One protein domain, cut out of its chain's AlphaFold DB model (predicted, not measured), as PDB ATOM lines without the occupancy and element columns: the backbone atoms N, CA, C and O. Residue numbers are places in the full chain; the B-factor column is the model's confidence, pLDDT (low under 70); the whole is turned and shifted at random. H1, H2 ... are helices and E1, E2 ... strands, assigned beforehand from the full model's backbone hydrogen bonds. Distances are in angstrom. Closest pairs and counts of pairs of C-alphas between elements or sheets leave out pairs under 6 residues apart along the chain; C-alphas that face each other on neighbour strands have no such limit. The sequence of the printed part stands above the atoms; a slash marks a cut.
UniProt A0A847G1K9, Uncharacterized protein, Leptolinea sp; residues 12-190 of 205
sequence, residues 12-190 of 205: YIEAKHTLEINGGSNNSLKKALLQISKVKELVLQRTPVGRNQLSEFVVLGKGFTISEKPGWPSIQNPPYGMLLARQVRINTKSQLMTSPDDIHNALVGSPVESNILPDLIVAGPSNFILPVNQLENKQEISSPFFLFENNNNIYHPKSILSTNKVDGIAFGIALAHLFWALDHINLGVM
ATOM      1  N   TYR A  12     195.310 246.289 148.710       96.38
ATOM      2  CA  TYR A  12     195.318 244.852 148.936       96.38
ATOM      3  C   TYR A  12     195.541 244.563 150.421       96.38
ATOM      4  O   TYR A  12     196.505 245.041 151.018       96.38
ATOM      5  N   ILE A  13     194.653 243.769 151.020       97.25
ATOM      6  CA  ILE A  13     194.725 243.403 152.435       97.25
ATOM      7  C   ILE A  13     194.821 241.886 152.540       97.25
ATOM      8  O   ILE A  13     193.866 241.167 152.254       97.25
ATOM      9  N   GLU A  14     195.970 241.398 152.991       97.56
ATOM     10  CA  GLU A  14     196.146 240.001 153.359       97.56
ATOM     11  C   GLU A  14     195.724 239.819 154.819       97.56
ATOM     12  O   GLU A  14     196.426 240.233 155.740       97.56
ATOM     13  N   ALA A  15     194.572 239.194 155.046       97.00
ATOM     14  CA  ALA A  15     194.089 238.892 156.389       97.00
ATOM     15  C   ALA A  15     194.405 237.439 156.772       97.00
ATOM     16  O   ALA A  15     194.047 236.494 156.066       97.00
ATOM     17  N   LYS A  16     195.041 237.245 157.928       95.81
ATOM     18  CA  LYS A  16     195.313 235.938 158.532       95.81
ATOM     19  C   LYS A  16     194.656 235.841 159.902       95.81
ATOM     20  O   LYS A  16     194.651 236.787 160.683       95.81
ATOM     21  N   HIS A  17     194.143 234.660 160.239       95.19
ATOM     22  CA  HIS A  17     193.730 234.408 161.619       95.19
ATOM     23  C   HIS A  17     194.954 234.340 162.546       95.19
ATOM     24  O   HIS A  17     195.017 235.049 163.550       95.19
ATOM     25  N   THR A  18     195.951 233.549 162.145       95.75
ATOM     26  CA  THR A  18     197.204 233.333 162.873       95.75
ATOM     27  C   THR A  18     198.389 233.551 161.939       95.75
ATOM     28  O   THR A  18     198.427 232.984 160.845       95.75
ATOM     29  N   LEU A  19     199.358 234.348 162.383       95.00
ATOM     30  CA  LEU A  19     200.614 234.608 161.693       95.00
ATOM     31  C   LEU A  19     201.746 233.788 162.318       95.00
ATOM     32  O   LEU A  19     202.085 233.940 163.486       95.00
ATOM     33  N   GLU A  20     202.326 232.910 161.515       94.06
ATOM     34  CA  GLU A  20     203.563 232.177 161.778       94.06
ATOM     35  C   GLU A  20     204.770 232.989 161.307       94.06
ATOM     36  O   GLU A  20     204.898 233.237 160.102       94.06
ATOM     37  N   ILE A  21     205.637 233.369 162.248       89.88
ATOM     38  CA  ILE A  21     206.828 234.196 161.986       89.88
ATOM     39  C   ILE A  21     207.984 233.356 161.413       89.88
ATOM     40  O   ILE A  21     208.682 233.797 160.505       89.88
ATOM     41  N   ASN A  22     208.152 232.119 161.892       82.50
ATOM     42  CA  ASN A  22     209.219 231.186 161.524       82.50
ATOM     43  C   ASN A  22     208.648 229.859 160.989       82.50
ATOM     44  O   ASN A  22     207.481 229.525 161.186       82.50
ATOM     45  N   GLY A  23     209.473 229.073 160.288       62.44
ATOM     46  CA  GLY A  23     209.056 227.748 159.791       62.44
ATOM     47  C   GLY A  23     209.590 227.338 158.417       62.44
ATOM     48  O   GLY A  23     208.898 226.630 157.686       62.44
ATOM     49  N   GLY A  24     210.795 227.773 158.041       62.31
ATOM     50  CA  GLY A  24     211.375 227.462 156.731       62.31
ATOM     51  C   GLY A  24     210.615 228.117 155.570       62.31
ATOM     52  O   GLY A  24     210.000 229.170 155.727       62.31
ATOM     53  N   SER A  25     210.643 227.494 154.391       58.25
ATOM     54  CA  SER A  25     210.110 228.058 153.138       58.25
ATOM     55  C   SER A  25     208.584 228.220 153.083       58.25
ATOM     56  O   SER A  25     208.081 228.839 152.147       58.25
ATOM     57  N   ASN A  26     207.834 227.691 154.059       67.00
ATOM     58  CA  ASN A  26     206.378 227.554 153.965       67.00
ATOM     59  C   ASN A  26     205.583 228.320 155.038       67.00
ATOM     60  O   ASN A  26     204.367 228.110 155.134       67.00
ATOM     61  N   ASN A  27     206.230 229.196 155.820       84.88
ATOM     62  CA  ASN A  27     205.559 229.954 156.879       84.88
ATOM     63  C   ASN A  27     204.569 230.993 156.311       84.88
ATOM     64  O   ASN A  27     204.676 231.451 155.165       84.88
ATOM     65  N   SER A  28     203.551 231.333 157.102       91.25
ATOM     66  CA  SER A  28     202.474 232.218 156.641       91.25
ATOM     67  C   SER A  28     202.910 233.673 156.429       91.25
ATOM     68  O   SER A  28     202.332 234.325 155.560       91.25
ATOM     69  N   LEU A  29     203.923 234.163 157.159       91.81
ATOM     70  CA  LEU A  29     204.453 235.518 156.998       91.81
ATOM     71  C   LEU A  29     205.094 235.692 155.618       91.81
ATOM     72  O   LEU A  29     204.667 236.549 154.852       91.81
ATOM     73  N   LYS A  30     206.029 234.816 155.240       89.69
ATOM     74  CA  LYS A  30     206.698 234.839 153.930       89.69
ATOM     75  C   LYS A  30     205.700 234.722 152.780       89.69
ATOM     76  O   LYS A  30     205.802 235.449 151.797       89.69
ATOM     77  N   LYS A  31     204.697 233.847 152.911       91.31
ATOM     78  CA  LYS A  31     203.619 233.720 151.915       91.31
ATOM     79  C   LYS A  31     202.790 234.992 151.787       91.31
ATOM     80  O   LYS A  31     202.493 235.394 150.667       91.31
ATOM     81  N   ALA A  32     202.417 235.601 152.910       93.38
ATOM     82  CA  ALA A  32     201.656 236.843 152.927       93.38
ATOM     83  C   ALA A  32     202.443 237.987 152.274       93.38
ATOM     84  O   ALA A  32     201.920 238.661 151.394       93.38
ATOM     85  N   LEU A  33     203.718 238.142 152.633       91.00
ATOM     86  CA  LEU A  33     204.611 239.141 152.046       91.00
ATOM     87  C   LEU A  33     204.785 238.936 150.540       91.00
ATOM     88  O   LEU A  33     204.636 239.879 149.771       91.00
ATOM     89  N   LEU A  34     205.021 237.697 150.096       91.12
ATOM     90  CA  LEU A  34     205.135 237.381 148.672       91.12
ATOM     91  C   LEU A  34     203.832 237.668 147.912       91.12
ATOM     92  O   LEU A  34     203.871 238.138 146.778       91.12
ATOM     93  N   GLN A  35     202.682 237.377 148.520       93.31
ATOM     94  CA  GLN A  35     201.379 237.652 147.926       93.31
ATOM     95  C   GLN A  35     201.144 239.161 147.784       93.31
ATOM     96  O   GLN A  35     200.773 239.610 146.701       93.31
ATOM     97  N   ILE A  36     201.417 239.939 148.837       93.50
ATOM     98  CA  ILE A  36     201.340 241.405 148.801       93.50
ATOM     99  C   ILE A  36     202.285 241.952 147.726       93.50
ATOM    100  O   ILE A  36     201.851 242.747 146.898       93.50
ATOM    101  N   SER A  37     203.530 241.467 147.675       90.50
ATOM    102  CA  SER A  37     204.520 241.871 146.670       90.50
ATOM    103  C   SER A  37     204.012 241.663 145.255       90.50
ATOM    104  O   SER A  37     203.979 242.606 144.476       90.50
ATOM    105  N   LYS A  38     203.529 240.457 144.936       92.12
ATOM    106  CA  LYS A  38     202.999 240.132 143.606       92.12
ATOM    107  C   LYS A  38     201.811 241.007 143.218       92.12
ATOM    108  O   LYS A  38     201.686 241.389 142.058       92.12
ATOM    109  N   VAL A  39     200.926 241.315 144.168       93.38
ATOM    110  CA  VAL A  39     199.786 242.199 143.899       93.38
ATOM    111  C   VAL A  39     200.262 243.630 143.671       93.38
ATOM    112  O   VAL A  39     199.849 244.236 142.687       93.38
ATOM    113  N   LYS A  40     201.163 244.158 144.509       91.81
ATOM    114  CA  LYS A  40     201.742 245.492 144.296       91.81
ATOM    115  C   LYS A  40     202.487 245.559 142.952       91.81
ATOM    116  O   LYS A  40     202.301 246.531 142.232       91.81
ATOM    117  N   GLU A  41     203.237 244.521 142.565       90.88
ATOM    118  CA  GLU A  41     203.952 244.432 141.276       90.88
ATOM    119  C   GLU A  41     202.981 244.496 140.101       90.88
ATOM    120  O   GLU A  41     203.224 245.205 139.128       90.88
ATOM    121  N   LEU A  42     201.865 243.774 140.203       92.38
ATOM    122  CA  LEU A  42     200.826 243.779 139.186       92.38
ATOM    123  C   LEU A  42     200.132 245.146 139.095       92.38
ATOM    124  O   LEU A  42     199.930 245.658 137.999       92.38
ATOM    125  N   VAL A  43     199.794 245.762 140.232       92.12
ATOM    126  CA  VAL A  43     199.140 247.081 140.265       92.12
ATOM    127  C   VAL A  43     200.071 248.180 139.749       92.12
ATOM    128  O   VAL A  43     199.595 249.096 139.089       92.12
ATOM    129  N   LEU A  44     201.386 248.069 139.956       89.12
ATOM    130  CA  LEU A  44     202.376 248.996 139.391       89.12
ATOM    131  C   LEU A  44     202.432 248.994 137.857       89.12
ATOM    132  O   LEU A  44     202.991 249.923 137.284       89.12
ATOM    133  N   GLN A  45     201.845 248.001 137.182       90.44
ATOM    134  CA  GLN A  45     201.750 247.986 135.718       90.44
ATOM    135  C   GLN A  45     200.681 248.950 135.179       90.44
ATOM    136  O   GLN A  45     200.630 249.188 133.971       90.44
ATOM    137  N   ARG A  46     199.813 249.502 136.041       90.44
ATOM    138  CA  ARG A  46     198.819 250.504 135.637       90.44
ATOM    139  C   ARG A  46     199.493 251.820 135.254       90.44
ATOM    140  O   ARG A  46     200.590 252.126 135.713       90.44
ATOM    141  N   THR A  47     198.801 252.647 134.473       90.06
ATOM    142  CA  THR A  47     199.288 253.990 134.135       90.06
ATOM    143  C   THR A  47     199.494 254.826 135.408       90.06
ATOM    144  O   THR A  47     198.549 254.981 136.192       90.06
ATOM    145  N   PRO A  48     200.700 255.373 135.642       89.50
ATOM    146  CA  PRO A  48     200.948 256.246 136.781       89.50
ATOM    147  C   PRO A  48     200.166 257.557 136.675       89.50
ATOM    148  O   PRO A  48     200.122 258.169 135.609       89.50
ATOM    149  N   VAL A  49     199.590 258.010 137.787       89.56
ATOM    150  CA  VAL A  49     198.952 259.329 137.893       89.56
ATOM    151  C   VAL A  49     200.000 260.318 138.381       89.56
ATOM    152  O   VAL A  49     200.492 260.212 139.507       89.56
ATOM    153  N   GLY A  50     200.366 261.263 137.517       86.75
ATOM    154  CA  GLY A  50     201.322 262.313 137.854       86.75
ATOM    155  C   GLY A  50     200.739 263.293 138.869       86.75
ATOM    156  O   GLY A  50     199.542 263.563 138.874       86.75
ATOM    157  N   ARG A  51     201.582 263.888 139.718       83.44
ATOM    158  CA  ARG A  51     201.110 264.867 140.713       83.44
ATOM    159  C   ARG A  51     200.532 266.153 140.118       83.44
ATOM    160  O   ARG A  51     199.827 266.879 140.811       83.44
ATOM    161  N   ASN A  52     200.843 266.441 138.859       86.12
ATOM    162  CA  ASN A  52     200.294 267.565 138.109       86.12
ATOM    163  C   ASN A  52     198.904 267.281 137.531       86.12
ATOM    164  O   ASN A  52     198.294 268.192 136.977       86.12
ATOM    165  N   GLN A  53     198.410 266.050 137.633       86.19
ATOM    166  CA  GLN A  53     197.090 265.673 137.161       86.19
ATOM    167  C   GLN A  53     196.057 265.900 138.274       86.19
ATOM    168  O   GLN A  53     196.149 265.304 139.343       86.19
ATOM    169  N   LEU A  54     195.088 266.784 138.028       81.81
ATOM    170  CA  LEU A  54     193.968 267.050 138.945       81.81
ATOM    171  C   LEU A  54     192.750 266.182 138.615       81.81
ATOM    172  O   LEU A  54     191.982 265.820 139.498       81.81
ATOM    173  N   SER A  55     192.566 265.864 137.333       82.50
ATOM    174  CA  SER A  55     191.550 264.934 136.840       82.50
ATOM    175  C   SER A  55     191.990 264.341 135.498       82.50
ATOM    176  O   SER A  55     193.051 264.684 134.979       82.50
ATOM    177  N   GLU A  56     191.184 263.451 134.918       77.88
ATOM    178  CA  GLU A  56     191.460 262.797 133.628       77.88
ATOM    179  C   GLU A  56     191.894 263.773 132.520       77.88
ATOM    180  O   GLU A  56     192.853 263.501 131.805       77.88
ATOM    181  N   PHE A  57     191.245 264.936 132.433       81.44
ATOM    182  CA  PHE A  57     191.487 265.919 131.373       81.44
ATOM    183  C   PHE A  57     192.085 267.236 131.883       81.44
ATOM    184  O   PHE A  57     192.215 268.191 131.119       81.44
ATOM    185  N   VAL A  58     192.448 267.311 133.169       82.94
ATOM    186  CA  VAL A  58     192.995 268.527 133.783       82.94
ATOM    187  C   VAL A  58     194.400 268.253 134.295       82.94
ATOM    188  O   VAL A  58     194.597 267.599 135.320       82.94
ATOM    189  N   VAL A  59     195.379 268.807 133.583       84.62
ATOM    190  CA  VAL A  59     196.800 268.741 133.929       84.62
ATOM    191  C   VAL A  59     197.321 270.159 134.133       84.62
ATOM    192  O   VAL A  59     197.126 271.029 133.285       84.62
ATOM    193  N   LEU A  60     197.994 270.397 135.258       85.19
ATOM    194  CA  LEU A  60     198.650 271.668 135.538       85.19
ATOM    195  C   LEU A  60     199.742 271.930 134.492       85.19
ATOM    196  O   LEU A  60     200.632 271.105 134.269       85.19
ATOM    197  N   GLY A  61     199.646 273.087 133.836       81.38
ATOM    198  CA  GLY A  61     200.573 273.515 132.794       81.38
ATOM    199  C   GLY A  61     201.934 273.972 133.328       81.38
ATOM    200  O   GLY A  61     202.199 274.001 134.531       81.38
ATOM    201  N   LYS A  62     202.815 274.374 132.406       74.31
ATOM    202  CA  LYS A  62     204.137 274.924 132.741       74.31
ATOM    203  C   LYS A  62     203.966 276.230 133.532       74.31
ATOM    204  O   LYS A  62     203.318 277.148 133.044       74.31
ATOM    205  N   GLY A  63     204.542 276.302 134.734       78.38
ATOM    206  CA  GLY A  63     204.468 277.474 135.624       78.38
ATOM    207  C   GLY A  63     204.014 277.164 137.054       78.38
ATOM    208  O   GLY A  63     204.182 278.003 137.934       78.38
ATOM    209  N   PHE A  64     203.495 275.959 137.306       80.12
ATOM    210  CA  PHE A  64     203.170 275.490 138.652       80.12
ATOM    211  C   PHE A  64     204.315 274.661 139.236       80.12
ATOM    212  O   PHE A  64     204.825 273.749 138.584       80.12
ATOM    213  N   THR A  65     204.681 274.952 140.483       74.88
ATOM    214  CA  THR A  65     205.627 274.139 141.252       74.88
ATOM    215  C   THR A  65     204.849 273.193 142.150       74.88
ATOM    216  O   THR A  65     204.059 273.629 142.985       74.88
ATOM    217  N   ILE A  66     205.091 271.895 141.996       77.81
ATOM    218  CA  ILE A  66     204.559 270.869 142.892       77.81
ATOM    219  C   ILE A  66     205.645 270.565 143.913       77.81
ATOM    220  O   ILE A  66     206.723 270.096 143.554       77.81
ATOM    221  N   SER A  67     205.381 270.851 145.184       74.62
ATOM    222  CA  SER A  67     206.292 270.491 146.268       74.62
ATOM    223  C   SER A  67     206.087 269.030 146.666       74.62
ATOM    224  O   SER A  67     204.988 268.644 147.074       74.62
ATOM    225  N   GLU A  68     207.146 268.231 146.600       70.75
ATOM    226  CA  GLU A  68     207.158 266.871 147.135       70.75
ATOM    227  C   GLU A  68     207.747 266.874 148.542       70.75
ATOM    228  O   GLU A  68     208.773 267.506 148.809       70.75
ATOM    229  N   LYS A  69     207.099 266.157 149.464       72.62
ATOM    230  CA  LYS A  69     207.729 265.854 150.745       72.62
ATOM    231  C   LYS A  69     208.848 264.837 150.497       72.62
ATOM    232  O   LYS A  69     208.607 263.847 149.799       72.62
ATOM    233  N   PRO A  70     210.049 265.035 151.064       70.38
ATOM    234  CA  PRO A  70     211.114 264.048 150.970       70.38
ATOM    235  C   PRO A  70     210.615 262.661 151.392       70.38
ATOM    236  O   PRO A  70     210.023 262.498 152.455       70.38
ATOM    237  N   GLY A  71     210.827 261.665 150.536       68.31
ATOM    238  CA  GLY A  71     210.426 260.280 150.795       68.31
ATOM    239  C   GLY A  71     209.067 259.860 150.231       68.31
ATOM    240  O   GLY A  71     208.738 258.681 150.301       68.31
ATOM    241  N   TRP A  72     208.279 260.776 149.663       76.75
ATOM    242  CA  TRP A  72     206.935 260.467 149.170       76.75
ATOM    243  C   TRP A  72     206.931 260.066 147.694       76.75
ATOM    244  O   TRP A  72     207.410 260.862 146.905       76.75
ATOM    245  N   PRO A  73     206.274 258.969 147.268       78.62
ATOM    246  CA  PRO A  73     206.091 258.621 145.856       78.62
ATOM    247  C   PRO A  73     205.788 259.813 144.936       78.62
ATOM    248  O   PRO A  73     204.897 260.617 145.224       78.62
ATOM    249  N   SER A  74     206.451 259.889 143.781       79.50
ATOM    250  CA  SER A  74     206.182 260.926 142.768       79.50
ATOM    251  C   SER A  74     204.917 260.660 141.935       79.50
ATOM    252  O   SER A  74     204.567 261.433 141.044       79.50
ATOM    253  N   ILE A  75     204.179 259.596 142.265       86.62
ATOM    254  CA  ILE A  75     202.877 259.247 141.685       86.62
ATOM    255  C   ILE A  75     201.774 259.395 142.738       86.62
ATOM    256  O   ILE A  75     202.012 259.176 143.925       86.62
ATOM    257  N   GLN A  76     200.560 259.740 142.310       88.25
ATOM    258  CA  GLN A  76     199.383 259.847 143.186       88.25
ATOM    259  C   GLN A  76     198.622 258.527 143.347       88.25
ATOM    260  O   GLN A  76     197.749 258.417 144.200       88.25
ATOM    261  N   ASN A  77     198.953 257.515 142.543       91.06
ATOM    262  CA  ASN A  77     198.332 256.196 142.587       91.06
ATOM    263  C   ASN A  77     199.316 255.080 142.991       91.06
ATOM    264  O   ASN A  77     199.385 254.056 142.301       91.06
ATOM    265  N   PRO A  78     200.084 255.209 144.087       90.06
ATOM    266  CA  PRO A  78     200.887 254.094 144.576       90.06
ATOM    267  C   PRO A  78     199.974 252.940 145.041       90.06
ATOM    268  O   PRO A  78     198.897 253.190 145.585       90.06
ATOM    269  N   PRO A  79     200.338 251.665 144.824       91.38
ATOM    270  CA  PRO A  79     199.602 250.553 145.415       91.38
ATOM    271  C   PRO A  79     199.767 250.504 146.937       91.38
ATOM    272  O   PRO A  79     200.890 250.556 147.437       91.38
ATOM    273  N   TYR A  80     198.662 250.293 147.653       93.94
ATOM    274  CA  TYR A  80     198.674 250.000 149.085       93.94
ATOM    275  C   TYR A  80     198.572 248.495 149.356       93.94
ATOM    276  O   TYR A  80     197.709 247.811 148.803       93.94
ATOM    277  N   GLY A  81     199.427 247.976 150.235       94.69
ATOM    278  CA  GLY A  81     199.443 246.586 150.672       94.69
ATOM    279  C   GLY A  81     199.587 246.461 152.184       94.69
ATOM    280  O   GLY A  81     200.540 246.971 152.764       94.69
ATOM    281  N   MET A  82     198.681 245.726 152.826       95.56
ATOM    282  CA  MET A  82     198.687 245.520 154.277       95.56
ATOM    283  C   MET A  82     198.545 244.041 154.640       95.56
ATOM    284  O   MET A  82     197.798 243.307 153.996       95.56
ATOM    285  N   LEU A  83     199.225 243.614 155.705       96.56
ATOM    286  CA  LEU A  83     199.031 242.315 156.352       96.56
ATOM    287  C   LEU A  83     198.376 242.519 157.719       96.56
ATOM    288  O   LEU A  83     198.920 243.224 158.562       96.56
ATOM    289  N   LEU A  84     197.243 241.867 157.962       97.75
ATOM    290  CA  LEU A  84     196.571 241.859 159.260       97.75
ATOM    291  C   LEU A  84     196.535 240.451 159.833       97.75
ATOM    292  O   LEU A  84     196.050 239.526 159.181       97.75
ATOM    293  N   ALA A  85     196.972 240.294 161.078       97.56
ATOM    294  CA  ALA A  85     196.819 239.053 161.813       97.56
ATOM    295  C   ALA A  85     196.356 239.288 163.247       97.56
ATOM    296  O   ALA A  85     196.890 240.139 163.953       97.56
ATOM    297  N   ARG A  86     195.371 238.502 163.696       96.62
ATOM    298  CA  ARG A  86     194.855 238.578 165.076       96.62
ATOM    299  C   ARG A  86     195.743 237.842 166.070       96.62
ATOM    300  O   ARG A  86     195.860 238.262 167.216       96.62
ATOM    301  N   GLN A  87     196.299 236.716 165.656       96.88
ATOM    302  CA  GLN A  87     197.114 235.857 166.502       96.88
ATOM    303  C   GLN A  87     198.496 235.699 165.895       96.88
ATOM    304  O   GLN A  87     198.661 235.775 164.678       96.88
ATOM    305  N   VAL A  88     199.476 235.413 166.742       96.12
ATOM    306  CA  VAL A  88     200.861 235.208 166.331       96.12
ATOM    307  C   VAL A  88     201.383 233.935 166.979       96.12
ATOM    308  O   VAL A  88     201.021 233.613 168.108       96.12
ATOM    309  N   ARG A  89     202.223 233.191 166.263       95.12
ATOM    310  CA  ARG A  89     203.007 232.082 166.810       95.12
ATOM    311  C   ARG A  89     204.343 231.981 166.094       95.12
ATOM    312  O   ARG A  89     204.488 232.442 164.964       95.12
ATOM    313  N   ILE A  90     205.309 231.317 166.720       91.56
ATOM    314  CA  ILE A  90     206.612 231.101 166.085       91.56
ATOM    315  C   ILE A  90     206.478 230.166 164.883       91.56
ATOM    316  O   ILE A  90     206.927 230.520 163.806       91.56
ATOM    317  N   ASN A  91     205.840 229.005 165.028       90.56
ATOM    318  CA  ASN A  91     205.577 228.067 163.932       90.56
ATOM    319  C   ASN A  91     204.293 227.264 164.199       90.56
ATOM    320  O   ASN A  91     203.691 227.395 165.263       90.56
ATOM    321  N   THR A  92     203.885 226.404 163.260       87.69
ATOM    322  CA  THR A  92     202.637 225.624 163.344       87.69
ATOM    323  C   THR A  92     202.487 224.790 164.621       87.69
ATOM    324  O   THR A  92     201.363 224.580 165.074       87.69
ATOM    325  N   LYS A  93     203.599 224.322 165.203       88.75
ATOM    326  CA  LYS A  93     203.616 223.488 166.414       88.75
ATOM    327  C   LYS A  93     203.734 224.304 167.704       88.75
ATOM    328  O   LYS A  93     203.556 223.750 168.784       88.75
ATOM    329  N   SER A  94     204.050 225.593 167.610       91.00
ATOM    330  CA  SER A  94     204.163 226.481 168.767       91.00
ATOM    331  C   SER A  94     202.792 226.935 169.264       91.00
ATOM    332  O   SER A  94     201.848 227.095 168.485       91.00
ATOM    333  N   GLN A  95     202.707 227.196 170.569       95.00
ATOM    334  CA  GLN A  95     201.557 227.869 171.162       95.00
ATOM    335  C   GLN A  95     201.426 229.308 170.644       95.00
ATOM    336  O   GLN A  95     202.379 229.894 170.119       95.00
ATOM    337  N   LEU A  96     200.220 229.860 170.783       96.56
ATOM    338  CA  LEU A  96     199.962 231.261 170.473       96.56
ATOM    339  C   LEU A  96     200.746 232.158 171.428       96.56
ATOM    340  O   LEU A  96     200.756 231.941 172.637       96.56
ATOM    341  N   MET A  97     201.371 233.183 170.866       95.62
ATOM    342  CA  MET A  97     202.062 234.215 171.619       95.62
ATOM    343  C   MET A  97     201.036 235.232 172.111       95.62
ATOM    344  O   MET A  97     200.215 235.723 171.332       95.62
ATOM    345  N   THR A  98     201.079 235.532 173.404       93.69
ATOM    346  CA  THR A  98     200.190 236.504 174.058       93.69
ATOM    347  C   THR A  98     200.935 237.747 174.533       93.69
ATOM    348  O   THR A  98     200.321 238.802 174.659       93.69
ATOM    349  N   SER A  99     202.248 237.641 174.760       96.31
ATOM    350  CA  SER A  99     203.116 238.752 175.152       96.31
ATOM    351  C   SER A  99     203.464 239.632 173.942       96.31
ATOM    352  O   SER A  99     204.061 239.132 172.980       96.31
ATOM    353  N   PRO A 100     203.155 240.943 173.976       96.56
ATOM    354  CA  PRO A 100     203.592 241.881 172.944       96.56
ATOM    355  C   PRO A 100     205.117 241.959 172.797       96.56
ATOM    356  O   PRO A 100     205.619 242.202 171.699       96.56
ATOM    357  N   ASP A 101     205.866 241.742 173.882       96.44
ATOM    358  CA  ASP A 101     207.332 241.762 173.863       96.44
ATOM    359  C   ASP A 101     207.899 240.569 173.099       96.44
ATOM    360  O   ASP A 101     208.768 240.736 172.242       96.44
ATOM    361  N   ASP A 102     207.347 239.379 173.335       94.69
ATOM    362  CA  ASP A 102     207.781 238.173 172.637       94.69
ATOM    363  C   ASP A 102     207.492 238.292 171.136       94.69
ATOM    364  O   ASP A 102     208.339 237.953 170.308       94.69
ATOM    365  N   ILE A 103     206.312 238.817 170.776       95.38
ATOM    366  CA  ILE A 103     205.928 239.053 169.377       95.38
ATOM    367  C   ILE A 103     206.891 240.049 168.726       95.38
ATOM    368  O   ILE A 103     207.379 239.798 167.625       95.38
ATOM    369  N   HIS A 104     207.192 241.160 169.402       95.00
ATOM    370  CA  HIS A 104     208.119 242.173 168.902       95.00
ATOM    371  C   HIS A 104     209.501 241.578 168.622       95.00
ATOM    372  O   HIS A 104     210.024 241.727 167.519       95.00
ATOM    373  N   ASN A 105     210.060 240.850 169.589       92.88
ATOM    374  CA  ASN A 105     211.381 240.237 169.464       92.88
ATOM    375  C   ASN A 105     211.429 239.215 168.321       92.88
ATOM    376  O   ASN A 105     212.399 239.171 167.564       92.88
ATOM    377  N   ALA A 106     210.364 238.426 168.152       91.50
ATOM    378  CA  ALA A 106     210.263 237.472 167.055       91.50
ATOM    379  C   ALA A 106     210.209 238.161 165.678       91.50
ATOM    380  O   ALA A 106     210.801 237.657 164.726       91.50
ATOM    381  N   LEU A 107     209.531 239.307 165.570       89.81
ATOM    382  CA  LEU A 107     209.427 240.072 164.325       89.81
ATOM    383  C   LEU A 107     210.741 240.762 163.942       89.81
ATOM    384  O   LEU A 107     211.126 240.696 162.779       89.81
ATOM    385  N   VAL A 108     211.451 241.369 164.901       87.06
ATOM    386  CA  VAL A 108     212.750 242.031 164.656       87.06
ATOM    387  C   VAL A 108     213.789 241.050 164.098       87.06
ATOM    388  O   VAL A 108     214.584 241.414 163.236       87.06
ATOM    389  N   GLY A 109     213.770 239.797 164.560       73.12
ATOM    390  CA  GLY A 109     214.672 238.745 164.085       73.12
ATOM    391  C   GLY A 109     214.243 238.054 162.785       73.12
ATOM    392  O   GLY A 109     214.942 237.147 162.334       73.12
ATOM    393  N   SER A 110     213.099 238.420 162.195       75.75
ATOM    394  CA  SER A 110     212.565 237.754 161.005       75.75
ATOM    395  C   SER A 110     213.030 238.458 159.724       75.75
ATOM    396  O   SER A 110     212.727 239.638 159.534       75.75
ATOM    397  N   PRO A 111     213.744 237.775 158.808       67.31
ATOM    398  CA  PRO A 111     214.129 238.374 157.539       67.31
ATOM    399  C   PRO A 111     212.891 238.579 156.659       67.31
ATOM    400  O   PRO A 111     212.225 237.630 156.238       67.31
ATOM    401  N   VAL A 112     212.590 239.841 156.354       68.44
ATOM    402  CA  VAL A 112     211.528 240.219 155.418       68.44
ATOM    403  C   VAL A 112     212.098 240.172 154.000       68.44
ATOM    404  O   VAL A 112     212.546 241.171 153.451       68.44
ATOM    405  N   GLU A 113     212.127 238.977 153.412       69.31
ATOM    406  CA  GLU A 113     212.562 238.778 152.025       69.31
ATOM    407  C   GLU A 113     211.404 239.051 151.058       69.31
ATOM    408  O   GLU A 113     210.556 238.187 150.813       69.31
ATOM    409  N   SER A 114     211.355 240.259 150.504       70.56
ATOM    410  CA  SER A 114     210.440 240.608 149.422       70.56
ATOM    411  C   SER A 114     210.975 241.799 148.633       70.56
ATOM    412  O   SER A 114     211.614 242.677 149.207       70.56
ATOM    413  N   ASN A 115     210.699 241.825 147.326       72.00
ATOM    414  CA  ASN A 115     211.026 242.966 146.478       72.00
ATOM    415  C   ASN A 115     210.164 244.171 146.880       72.00
ATOM    416  O   ASN A 115     210.710 245.230 147.164       72.00
ATOM    417  N   ILE A 116     208.837 243.985 146.988       82.44
ATOM    418  CA  ILE A 116     207.911 245.028 147.449       82.44
ATOM    419  C   ILE A 116     207.445 244.739 148.866       82.44
ATOM    420  O   ILE A 116     206.656 243.826 149.113       82.44
ATOM    421  N   LEU A 117     207.851 245.597 149.793       84.62
ATOM    422  CA  LEU A 117     207.387 245.510 151.167       84.62
ATOM    423  C   LEU A 117     205.921 245.969 151.303       84.62
ATOM    424  O   LEU A 117     205.450 246.835 150.547       84.62
ATOM    425  N   PRO A 118     205.178 245.393 152.266       89.88
ATOM    426  CA  PRO A 118     203.896 245.943 152.678       89.88
ATOM    427  C   PRO A 118     204.083 247.318 153.319       89.88
ATOM    428  O   PRO A 118     205.124 247.633 153.892       89.88
ATOM    429  N   ASP A 119     203.024 248.108 153.263       92.00
ATOM    430  CA  ASP A 119     202.940 249.432 153.871       92.00
ATOM    431  C   ASP A 119     202.600 249.350 155.363       92.00
ATOM    432  O   ASP A 119     202.915 250.257 156.125       92.00
ATOM    433  N   LEU A 120     201.979 248.245 155.790       93.81
ATOM    434  CA  LEU A 120     201.705 247.960 157.192       93.81
ATOM    435  C   LEU A 120     201.587 246.453 157.442       93.81
ATOM    436  O   LEU A 120     200.946 245.724 156.682       93.81
ATOM    437  N   ILE A 121     202.153 245.990 158.552       95.00
ATOM    438  CA  ILE A 121     201.908 244.656 159.105       95.00
ATOM    439  C   ILE A 121     201.361 244.834 160.513       95.00
ATOM    440  O   ILE A 121     202.012 245.472 161.327       95.00
ATOM    441  N   VAL A 122     200.216 244.238 160.829       97.44
ATOM    442  CA  VAL A 122     199.717 244.099 162.204       97.44
ATOM    443  C   VAL A 122     199.813 242.641 162.617       97.44
ATOM    444  O   VAL A 122     199.310 241.752 161.928       97.44
ATOM    445  N   ALA A 123     200.456 242.403 163.756       96.75
ATOM    446  CA  ALA A 123     200.742 241.081 164.288       96.75
ATOM    447  C   ALA A 123     200.198 240.978 165.719       96.75
ATOM    448  O   ALA A 123     200.925 241.102 166.697       96.75
ATOM    449  N   GLY A 124     198.894 240.752 165.847       96.88
ATOM    450  CA  GLY A 124     198.203 240.783 167.131       96.88
ATOM    451  C   GLY A 124     197.732 242.186 167.533       96.88
ATOM    452  O   GLY A 124     197.815 243.126 166.745       96.88
ATOM    453  N   PRO A 125     197.187 242.342 168.751       97.25
ATOM    454  CA  PRO A 125     196.530 243.581 169.177       97.25
ATOM    455  C   PRO A 125     197.499 244.736 169.469       97.25
ATOM    456  O   PRO A 125     197.073 245.888 169.505       97.25
ATOM    457  N   SER A 126     198.786 244.440 169.658       98.12
ATOM    458  CA  SER A 126     199.751 245.372 170.252       98.12
ATOM    459  C   SER A 126     201.023 245.569 169.429       98.12
ATOM    460  O   SER A 126     201.883 246.343 169.833       98.12
ATOM    461  N   ASN A 127     201.170 244.899 168.283       97.75
ATOM    462  CA  ASN A 127     202.395 244.944 167.487       97.75
ATOM    463  C   ASN A 127     202.093 245.284 166.036       97.75
ATOM    464  O   ASN A 127     201.189 244.707 165.423       97.75
ATOM    465  N   PHE A 128     202.900 246.174 165.471       95.62
ATOM    466  CA  PHE A 128     202.842 246.489 164.054       95.62
ATOM    467  C   PHE A 128     204.224 246.813 163.488       95.62
ATOM    468  O   PHE A 128     205.155 247.133 164.224       95.62
ATOM    469  N   ILE A 129     204.350 246.724 162.169       92.44
ATOM    470  CA  ILE A 129     205.535 247.111 161.412       92.44
ATOM    471  C   ILE A 129     205.093 248.086 160.336       92.44
ATOM    472  O   ILE A 129     204.149 247.789 159.604       92.44
ATOM    473  N   LEU A 130     205.786 249.214 160.225       89.06
ATOM    474  CA  LEU A 130     205.587 250.171 159.142       89.06
ATOM    475  C   LEU A 130     206.937 250.692 158.621       89.06
ATOM    476  O   LEU A 130     207.935 250.639 159.349       89.06
ATOM    477  N   PRO A 131     206.999 251.167 157.371       83.38
ATOM    478  CA  PRO A 131     208.177 251.829 156.829       83.38
ATOM    479  C   PRO A 131     208.384 253.215 157.467       83.38
ATOM    480  O   PRO A 131     207.461 254.022 157.574       83.38
ATOM    481  N   VAL A 132     209.618 253.520 157.870       81.06
ATOM    482  CA  VAL A 132     210.022 254.843 158.378       81.06
ATOM    483  C   VAL A 132     211.229 255.375 157.621       81.06
ATOM    484  O   VAL A 132     212.104 254.615 157.199       81.06
ATOM    485  N   ASN A 133     211.303 256.699 157.502       76.31
ATOM    486  CA  ASN A 133     212.504 257.389 157.060       76.31
ATOM    487  C   ASN A 133     213.425 257.577 158.264       76.31
ATOM    488  O   ASN A 133     213.000 258.055 159.320       76.31
ATOM    489  N   GLN A 134     214.695 257.216 158.094       68.88
ATOM    490  CA  GLN A 134     215.724 257.466 159.092       68.88
ATOM    491  C   GLN A 134     216.434 258.780 158.758       68.88
ATOM    492  O   GLN A 134     217.205 258.853 157.804       68.88
ATOM    493  N   LEU A 135     216.154 259.824 159.537       68.69
ATOM    494  CA  LEU A 135     216.750 261.151 159.382       68.69
ATOM    495  C   LEU A 135     217.633 261.436 160.589       68.69
ATOM    496  O   LEU A 135     217.081 261.750 161.632       68.69
ATOM    497  N   GLU A 136     218.958 261.321 160.442       63.88
ATOM    498  CA  GLU A 136     220.053 261.627 161.395       63.88
ATOM    499  C   GLU A 136     219.857 261.217 162.877       63.88
ATOM    500  O   GLU A 136     220.676 260.461 163.380       63.88
ATOM    501  N   ASN A 137     218.790 261.644 163.567       65.88
ATOM    502  CA  ASN A 137     218.396 261.252 164.931       65.88
ATOM    503  C   ASN A 137     216.867 261.111 165.159       65.88
ATOM    504  O   ASN A 137     216.410 261.075 166.303       65.88
ATOM    505  N   LYS A 138     216.044 261.071 164.105       70.06
ATOM    506  CA  LYS A 138     214.581 260.943 164.183       70.06
ATOM    507  C   LYS A 138     214.078 259.876 163.213       70.06
ATOM    508  O   LYS A 138     214.555 259.772 162.083       70.06
ATOM    509  N   GLN A 139     213.102 259.096 163.671       69.12
ATOM    510  CA  GLN A 139     212.267 258.282 162.794       69.12
ATOM    511  C   GLN A 139     211.010 259.080 162.487       69.12
ATOM    512  O   GLN A 139     210.286 259.482 163.397       69.12
ATOM    513  N   GLU A 140     210.768 259.314 161.208       75.94
ATOM    514  CA  GLU A 140     209.515 259.880 160.733       75.94
ATOM    515  C   GLU A 140     208.796 258.806 159.926       75.94
ATOM    516  O   GLU A 140     209.425 258.088 159.144       75.94
ATOM    517  N   ILE A 141     207.488 258.666 160.140       71.50
ATOM    518  CA  ILE A 141     206.674 257.739 159.353       71.50
ATOM    519  C   ILE A 141     206.832 258.128 157.881       71.50
ATOM    520  O   ILE A 141     206.499 259.243 157.482       71.50
ATOM    521  N   SER A 142     207.388 257.207 157.091       64.19
ATOM    522  CA  SER A 142     207.522 257.379 155.651       64.19
ATOM    523  C   SER A 142     206.216 256.930 155.033       64.19
ATOM    524  O   SER A 142     205.843 255.767 155.145       64.19
ATOM    525  N   SER A 143     205.470 257.842 154.439       61.78
ATOM    526  CA  SER A 143     204.203 257.523 153.789       61.78
ATOM    527  C   SER A 143     203.830 258.726 152.921       61.78
ATOM    528  O   SER A 143     204.167 259.841 153.311       61.78
ATOM    529  N   PRO A 144     203.255 258.532 151.718       56.47
ATOM    530  CA  PRO A 144     201.987 257.843 151.566       56.47
ATOM    531  C   PRO A 144     202.145 256.332 151.538       56.47
ATOM    532  O   PRO A 144     201.636 255.709 152.449       56.47
ATOM    533  N   PHE A 145     202.906 255.720 150.631       70.00
ATOM    534  CA  PHE A 145     203.037 254.253 150.575       70.00
ATOM    535  C   PHE A 145     204.424 253.861 150.063       70.00
ATOM    536  O   PHE A 145     204.986 254.547 149.208       70.00
ATOM    537  N   PHE A 146     204.997 252.789 150.606       66.62
ATOM    538  CA  PHE A 146     206.329 252.292 150.292       66.62
ATOM    539  C   PHE A 146     206.380 251.758 148.863       66.62
ATOM    540  O   PHE A 146     205.748 250.747 148.528       66.62
ATOM    541  N   LEU A 147     207.185 252.429 148.041       63.03
ATOM    542  CA  LEU A 147     207.640 251.964 146.739       63.03
ATOM    543  C   LEU A 147     209.161 251.816 146.805       63.03
ATOM    544  O   LEU A 147     209.835 252.638 147.414       63.03
ATOM    545  N   PHE A 148     209.686 250.761 146.201       61.75
ATOM    546  CA  PHE A 148     211.119 250.522 146.038       61.75
ATOM    547  C   PHE A 148     211.447 250.599 144.547       61.75
ATOM    548  O   PHE A 148     210.569 250.522 143.682       61.75
ATOM    549  N   GLU A 149     212.728 250.770 144.257       55.50
ATOM    550  CA  GLU A 149     213.247 250.897 142.905       55.50
ATOM    551  C   GLU A 149     213.139 249.569 142.142       55.50
ATOM    552  O   GLU A 149     213.614 248.528 142.600       55.50
ATOM    553  N   ASN A 150     212.551 249.609 140.946       45.12
ATOM    554  CA  ASN A 150     212.701 248.545 139.961       45.12
ATOM    555  C   ASN A 150     213.225 249.165 138.659       45.12
ATOM    556  O   ASN A 150     212.536 249.977 138.043       45.12
ATOM    557  N   ASN A 151     214.467 248.819 138.302       42.88
ATOM    558  CA  ASN A 151     215.123 249.002 137.001       42.88
ATOM    559  C   ASN A 151     214.676 250.225 136.165       42.88
ATOM    560  O   ASN A 151     214.184 250.030 135.054       42.88
ATOM    561  N   ASN A 152     214.886 251.450 136.686       44.47
ATOM    562  CA  ASN A 152     214.939 252.764 135.991       44.47
ATOM    563  C   ASN A 152     214.019 253.878 136.529       44.47
ATOM    564  O   ASN A 152     214.119 254.996 136.034       44.47
ATOM    565  N   ASN A 153     213.179 253.644 137.544       44.72
ATOM    566  CA  ASN A 153     212.411 254.724 138.181       44.72
ATOM    567  C   ASN A 153     212.679 254.767 139.692       44.72
ATOM    568  O   ASN A 153     212.204 253.925 140.454       44.72
ATOM    569  N   ILE A 154     213.473 255.757 140.105       46.53
ATOM    570  CA  ILE A 154     213.858 256.011 141.495       46.53
ATOM    571  C   ILE A 154     212.646 256.592 142.232       46.53
ATOM    572  O   ILE A 154     212.295 257.753 142.029       46.53
ATOM    573  N   TYR A 155     212.027 255.811 143.116       51.56
ATOM    574  CA  TYR A 155     211.026 256.311 144.059       51.56
ATOM    575  C   TYR A 155     211.580 256.182 145.490       51.56
ATOM    576  O   TYR A 155     211.286 255.228 146.194       51.56
ATOM    577  N   HIS A 156     212.350 257.193 145.910       52.75
ATOM    578  CA  HIS A 156     212.618 257.583 147.310       52.75
ATOM    579  C   HIS A 156     213.635 256.791 148.182       52.75
ATOM    580  O   HIS A 156     214.026 255.675 147.852       52.75
ATOM    581  N   PRO A 157     214.186 257.439 149.247       51.25
ATOM    582  CA  PRO A 157     215.403 257.030 149.949       51.25
ATOM    583  C   PRO A 157     215.147 255.880 150.932       51.25
ATOM    584  O   PRO A 157     214.000 255.571 151.234       51.25
ATOM    585  N   LYS A 158     216.239 255.280 151.440       56.22
ATOM    586  CA  LYS A 158     216.334 254.137 152.379       56.22
ATOM    587  C   LYS A 158     215.280 254.137 153.505       56.22
ATOM    588  O   LYS A 158     215.586 254.448 154.654       56.22
ATOM    589  N   SER A 159     214.047 253.765 153.188       65.31
ATOM    590  CA  SER A 159     213.011 253.491 154.175       65.31
ATOM    591  C   SER A 159     213.330 252.147 154.825       65.31
ATOM    592  O   SER A 159     213.612 251.167 154.134       65.31
ATOM    593  N   ILE A 160     213.321 252.108 156.154       75.06
ATOM    594  CA  ILE A 160     213.544 250.888 156.937       75.06
ATOM    595  C   ILE A 160     212.226 250.436 157.557       75.06
ATOM    596  O   ILE A 160     211.368 251.257 157.874       75.06
ATOM    597  N   LEU A 161     212.058 249.131 157.757       81.69
ATOM    598  CA  LEU A 161     210.922 248.617 158.515       81.69
ATOM    599  C   LEU A 161     211.155 248.848 160.009       81.69
ATOM    600  O   LEU A 161     212.123 248.347 160.578       81.69
ATOM    601  N   SER A 162     210.252 249.588 160.645       87.00
ATOM    602  CA  SER A 162     210.253 249.816 162.088       87.00
ATOM    603  C   SER A 162     209.210 248.919 162.742       87.00
ATOM    604  O   SER A 162     208.017 249.020 162.442       87.00
ATOM    605  N   THR A 163     209.657 248.026 163.628       91.50
ATOM    606  CA  THR A 163     208.767 247.196 164.450       91.50
ATOM    607  C   THR A 163     208.401 247.972 165.706       91.50
ATOM    608  O   THR A 163     209.275 248.425 166.435       91.50
ATOM    609  N   ASN A 164     207.109 248.100 165.983       93.19
ATOM    610  CA  ASN A 164     206.576 248.960 167.030       93.19
ATOM    611  C   ASN A 164     205.619 248.194 167.947       93.19
ATOM    612  O   ASN A 164     205.049 247.164 167.569       93.19
ATOM    613  N   LYS A 165     205.460 248.711 169.169       95.69
ATOM    614  CA  LYS A 165     204.533 248.204 170.187       95.69
ATOM    615  C   LYS A 165     203.610 249.317 170.659       95.69
ATOM    616  O   LYS A 165     204.056 250.443 170.851       95.69
ATOM    617  N   VAL A 166     202.353 248.970 170.887       96.06
ATOM    618  CA  VAL A 166     201.305 249.840 171.431       96.06
ATOM    619  C   VAL A 166     200.396 249.036 172.347       96.06
ATOM    620  O   VAL A 166     200.337 247.814 172.246       96.06
ATOM    621  N   ASP A 167     199.662 249.705 173.226       96.31
ATOM    622  CA  ASP A 167     198.743 249.036 174.142       96.31
ATOM    623  C   ASP A 167     197.385 248.768 173.472       96.31
ATOM    624  O   ASP A 167     196.518 249.635 173.423       96.31
ATOM    625  N   GLY A 168     197.222 247.591 172.857       95.81
ATOM    626  CA  GLY A 168     195.927 247.082 172.381       95.81
ATOM    627  C   GLY A 168     195.299 247.789 171.168       95.81
ATOM    628  O   GLY A 168     194.224 247.385 170.722       95.81
ATOM    629  N   ILE A 169     195.946 248.816 170.610       97.38
ATOM    630  CA  ILE A 169     195.393 249.665 169.538       97.38
ATOM    631  C   ILE A 169     195.975 249.405 168.138       97.38
ATOM    632  O   ILE A 169     195.725 250.188 167.221       97.38
ATOM    633  N   ALA A 170     196.722 248.318 167.915       97.38
ATOM    634  CA  ALA A 170     197.376 248.072 166.620       97.38
ATOM    635  C   ALA A 170     196.376 247.956 165.449       97.38
ATOM    636  O   ALA A 170     196.636 248.447 164.353       97.38
ATOM    637  N   PHE A 171     195.189 247.387 165.681       96.81
ATOM    638  CA  PHE A 171     194.116 247.367 164.676       96.81
ATOM    639  C   PHE A 171     193.520 248.754 164.401       96.81
ATOM    640  O   PHE A 171     193.142 249.044 163.268       96.81
ATOM    641  N   GLY A 172     193.464 249.627 165.412       97.62
ATOM    642  CA  GLY A 172     193.065 251.023 165.226       97.62
ATOM    643  C   GLY A 172     194.055 251.768 164.331       97.62
ATOM    644  O   GLY A 172     193.645 252.466 163.406       97.62
ATOM    645  N   ILE A 173     195.355 251.528 164.536       95.75
ATOM    646  CA  ILE A 173     196.422 252.039 163.666       95.75
ATOM    647  C   ILE A 173     196.248 251.525 162.233       95.75
ATOM    648  O   ILE A 173     196.366 252.309 161.297       95.75
ATOM    649  N   ALA A 174     195.893 250.249 162.045       96.12
ATOM    650  CA  ALA A 174     195.612 249.714 160.713       96.12
ATOM    651  C   ALA A 174     194.470 250.413 159.985       96.12
ATOM    652  O   ALA A 174     194.603 250.720 158.801       96.12
ATOM    653  N   LEU A 175     193.362 250.677 160.677       97.00
ATOM    654  CA  LEU A 175     192.240 251.397 160.082       97.00
ATOM    655  C   LEU A 175     192.617 252.841 159.753       97.00
ATOM    656  O   LEU A 175     192.329 253.297 158.651       97.00
ATOM    657  N   ALA A 176     193.313 253.536 160.659       96.06
ATOM    658  CA  ALA A 176     193.790 254.894 160.409       96.06
ATOM    659  C   ALA A 176     194.735 254.955 159.196       96.06
ATOM    660  O   ALA A 176     194.588 255.825 158.341       96.06
ATOM    661  N   HIS A 177     195.656 253.995 159.078       94.12
ATOM    662  CA  HIS A 177     196.597 253.916 157.963       94.12
ATOM    663  C   HIS A 177     195.904 253.569 156.634       94.12
ATOM    664  O   HIS A 177     196.228 254.140 155.596       94.12
ATOM    665  N   LEU A 178     194.899 252.684 156.659       95.06
ATOM    666  CA  LEU A 178     194.064 252.401 155.490       95.06
ATOM    667  C   LEU A 178     193.250 253.630 155.067       95.06
ATOM    668  O   LEU A 178     193.173 253.916 153.877       95.06
ATOM    669  N   PHE A 179     192.654 254.370 156.005       95.75
ATOM    670  CA  PHE A 179     191.919 255.590 155.667       95.75
ATOM    671  C   PHE A 179     192.830 256.667 155.098       95.75
ATOM    672  O   PHE A 179     192.452 257.309 154.125       95.75
ATOM    673  N   TRP A 180     194.048 256.801 155.622       92.62
ATOM    674  CA  TRP A 180     195.048 257.669 155.011       92.62
ATOM    675  C   TRP A 180     195.370 257.244 153.567       92.62
ATOM    676  O   TRP A 180     195.511 258.094 152.691       92.62
ATOM    677  N   ALA A 181     195.396 255.936 153.280       92.19
ATOM    678  CA  ALA A 181     195.541 255.425 151.916       92.19
ATOM    679  C   ALA A 181     194.389 255.775 150.995       92.19
ATOM    680  O   ALA A 181     194.622 256.221 149.875       92.19
ATOM    681  N   LEU A 182     193.161 255.614 151.467       92.75
ATOM    682  CA  LEU A 182     191.980 255.946 150.681       92.75
ATOM    683  C   LEU A 182     191.841 257.455 150.445       92.75
ATOM    684  O   LEU A 182     191.351 257.847 149.394       92.75
ATOM    685  N   ASP A 183     192.296 258.282 151.388       92.19
ATOM    686  CA  ASP A 183     192.314 259.743 151.255       92.19
ATOM    687  C   ASP A 183     193.390 260.231 150.271       92.19
ATOM    688  O   ASP A 183     193.196 261.214 149.562       92.19
ATOM    689  N   HIS A 184     194.530 259.535 150.199       88.62
ATOM    690  CA  HIS A 184     195.673 259.991 149.406       88.62
ATOM    691  C   HIS A 184     195.778 259.372 148.005       88.62
ATOM    692  O   HIS A 184     196.342 259.993 147.103       88.62
ATOM    693  N   ILE A 185     195.309 258.136 147.815       91.50
ATOM    694  CA  ILE A 185     195.445 257.425 146.541       91.50
ATOM    695  C   ILE A 185     194.378 257.917 145.564       91.50
ATOM    696  O   ILE A 185     193.196 257.626 145.722       91.50
ATOM    697  N   ASN A 186     194.816 258.565 144.488       91.25
ATOM    698  CA  ASN A 186     193.950 258.939 143.374       91.25
ATOM    699  C   ASN A 186     194.086 257.908 142.262       91.25
ATOM    700  O   ASN A 186     195.138 257.817 141.639       91.25
ATOM    701  N   LEU A 187     193.042 257.126 141.983       91.19
ATOM    702  CA  LEU A 187     193.083 256.210 140.845       91.19
ATOM    703  C   LEU A 187     193.139 256.976 139.519       91.19
ATOM    704  O   LEU A 187     192.605 258.075 139.384       91.19
ATOM    705  N   GLY A 188     193.804 256.369 138.536       87.75
ATOM    706  CA  GLY A 188     193.867 256.912 137.184       87.75
ATOM    707  C   GLY A 188     192.567 256.707 136.414       87.75
ATOM    708  O   GLY A 188     191.552 256.264 136.948       87.75
ATOM    709  N   VAL A 189     192.623 256.997 135.120       86.75
ATOM    710  CA  VAL A 189     191.501 256.792 134.202       86.75
ATOM    711  C   VAL A 189     191.141 255.312 134.130       86.75
ATOM    712  O   VAL A 189     192.008 254.466 133.901       86.75
ATOM    713  N   MET A 190     189.857 254.995 134.297       89.50
ATOM    714  CA  MET A 190     189.363 253.633 134.114       89.50
ATOM    715  C   MET A 190     189.170 253.348 132.620       89.50
ATOM    716  O   MET A 190     188.380 254.032 131.970       89.50
TER     717      MET A 190
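What this domain is: This is residues 12 to 190 of the 205 residues of an uncharacterized protein of Leptolinea sp (UniProt A0A847G1K9). A strongly twisted sheet of six strands has a long helix along each of its two faces, H1 over E1 and E3, H3 over E3 and E4, while the short helix H2 packs on it near E7 and E5. The hairpin of E5 and E6 reaches away from the helices, and a long loop with the tiny strand E2 extends to one end of the longest axis. The printed part has 179 residues with three named helices and seven named strands in the order E1 H1 E2 E3 H2 E4 E5 E6 E7 H3; the class is mixed, helices and strands, with 86 residues in named elements, under half. The sheet is branched, with parallel and antiparallel pairs. The whole is compact, with a radius of gyration of the C-alphas of 17.5 A, yet elongated, spanning 60 by 35 by 29 A.

Where its parts are: Find C-alpha 12 at (195.318, 244.852, 148.936), where E1, residues 12 to 20, begins. In the same sheet look for E3, residues 80 to 89, 25.6 A long, E4, residues 120 to 123, E5, residues 127 to 135, 23.1 A, E6, residues 138 to 141, and E7, residues 159 to 165, 18.9 A. H1, residues 28 to 43, runs 22.4 A from C-alpha 28 at (202.474, 232.218, 156.641). H2 is residues 100 to 108, and E2, residues 53 to 55, pairs with no named strand. H3, residues 170 to 184, runs 21.0 A to C-alpha 184 at (195.673, 259.991, 149.406).

How they stand to each other: Start at E3: E1 lies on one side, parallel, with N 14 and O 82 2.8 A apart, and E4 on the other side, parallel, with N 83 and O 120 at 2.9 A. E4 and E5 form an antiparallel hairpin, N 121 to O 129 2.9 A. E5 bends by 60 degrees at residue 131; E4 and E6 lie on one side of it, E7 on the other. E5 and E6 are a hairpin, N 133 to O 140 2.9 A; E5 and E7 are antiparallel, N 132 to O 160 2.9 A. H1, at a height over the sheet of 8.9 A, and H3, at 9.5 A, run along the strands on opposite faces; closest to E3 is Ile 36 of H1, 5.8 A from Gly 81 between C-alphas. H2 runs slantwise to the strands, at a height of 6.6 A. In H1, H2 and H3 every O i to N i+4 pair is within hydrogen-bond range.

The domain as a whole: The C-alphas of Gly 63 and Lys 93, the two farthest apart, are 62.2 A apart. The printed part has no cut. Long links join E2 to E3, H2 to E4 and E6 to E7. Mean pLDDT of the printed part is 84.3; among the residues under 70 are 146 to 159 and 134 to 137.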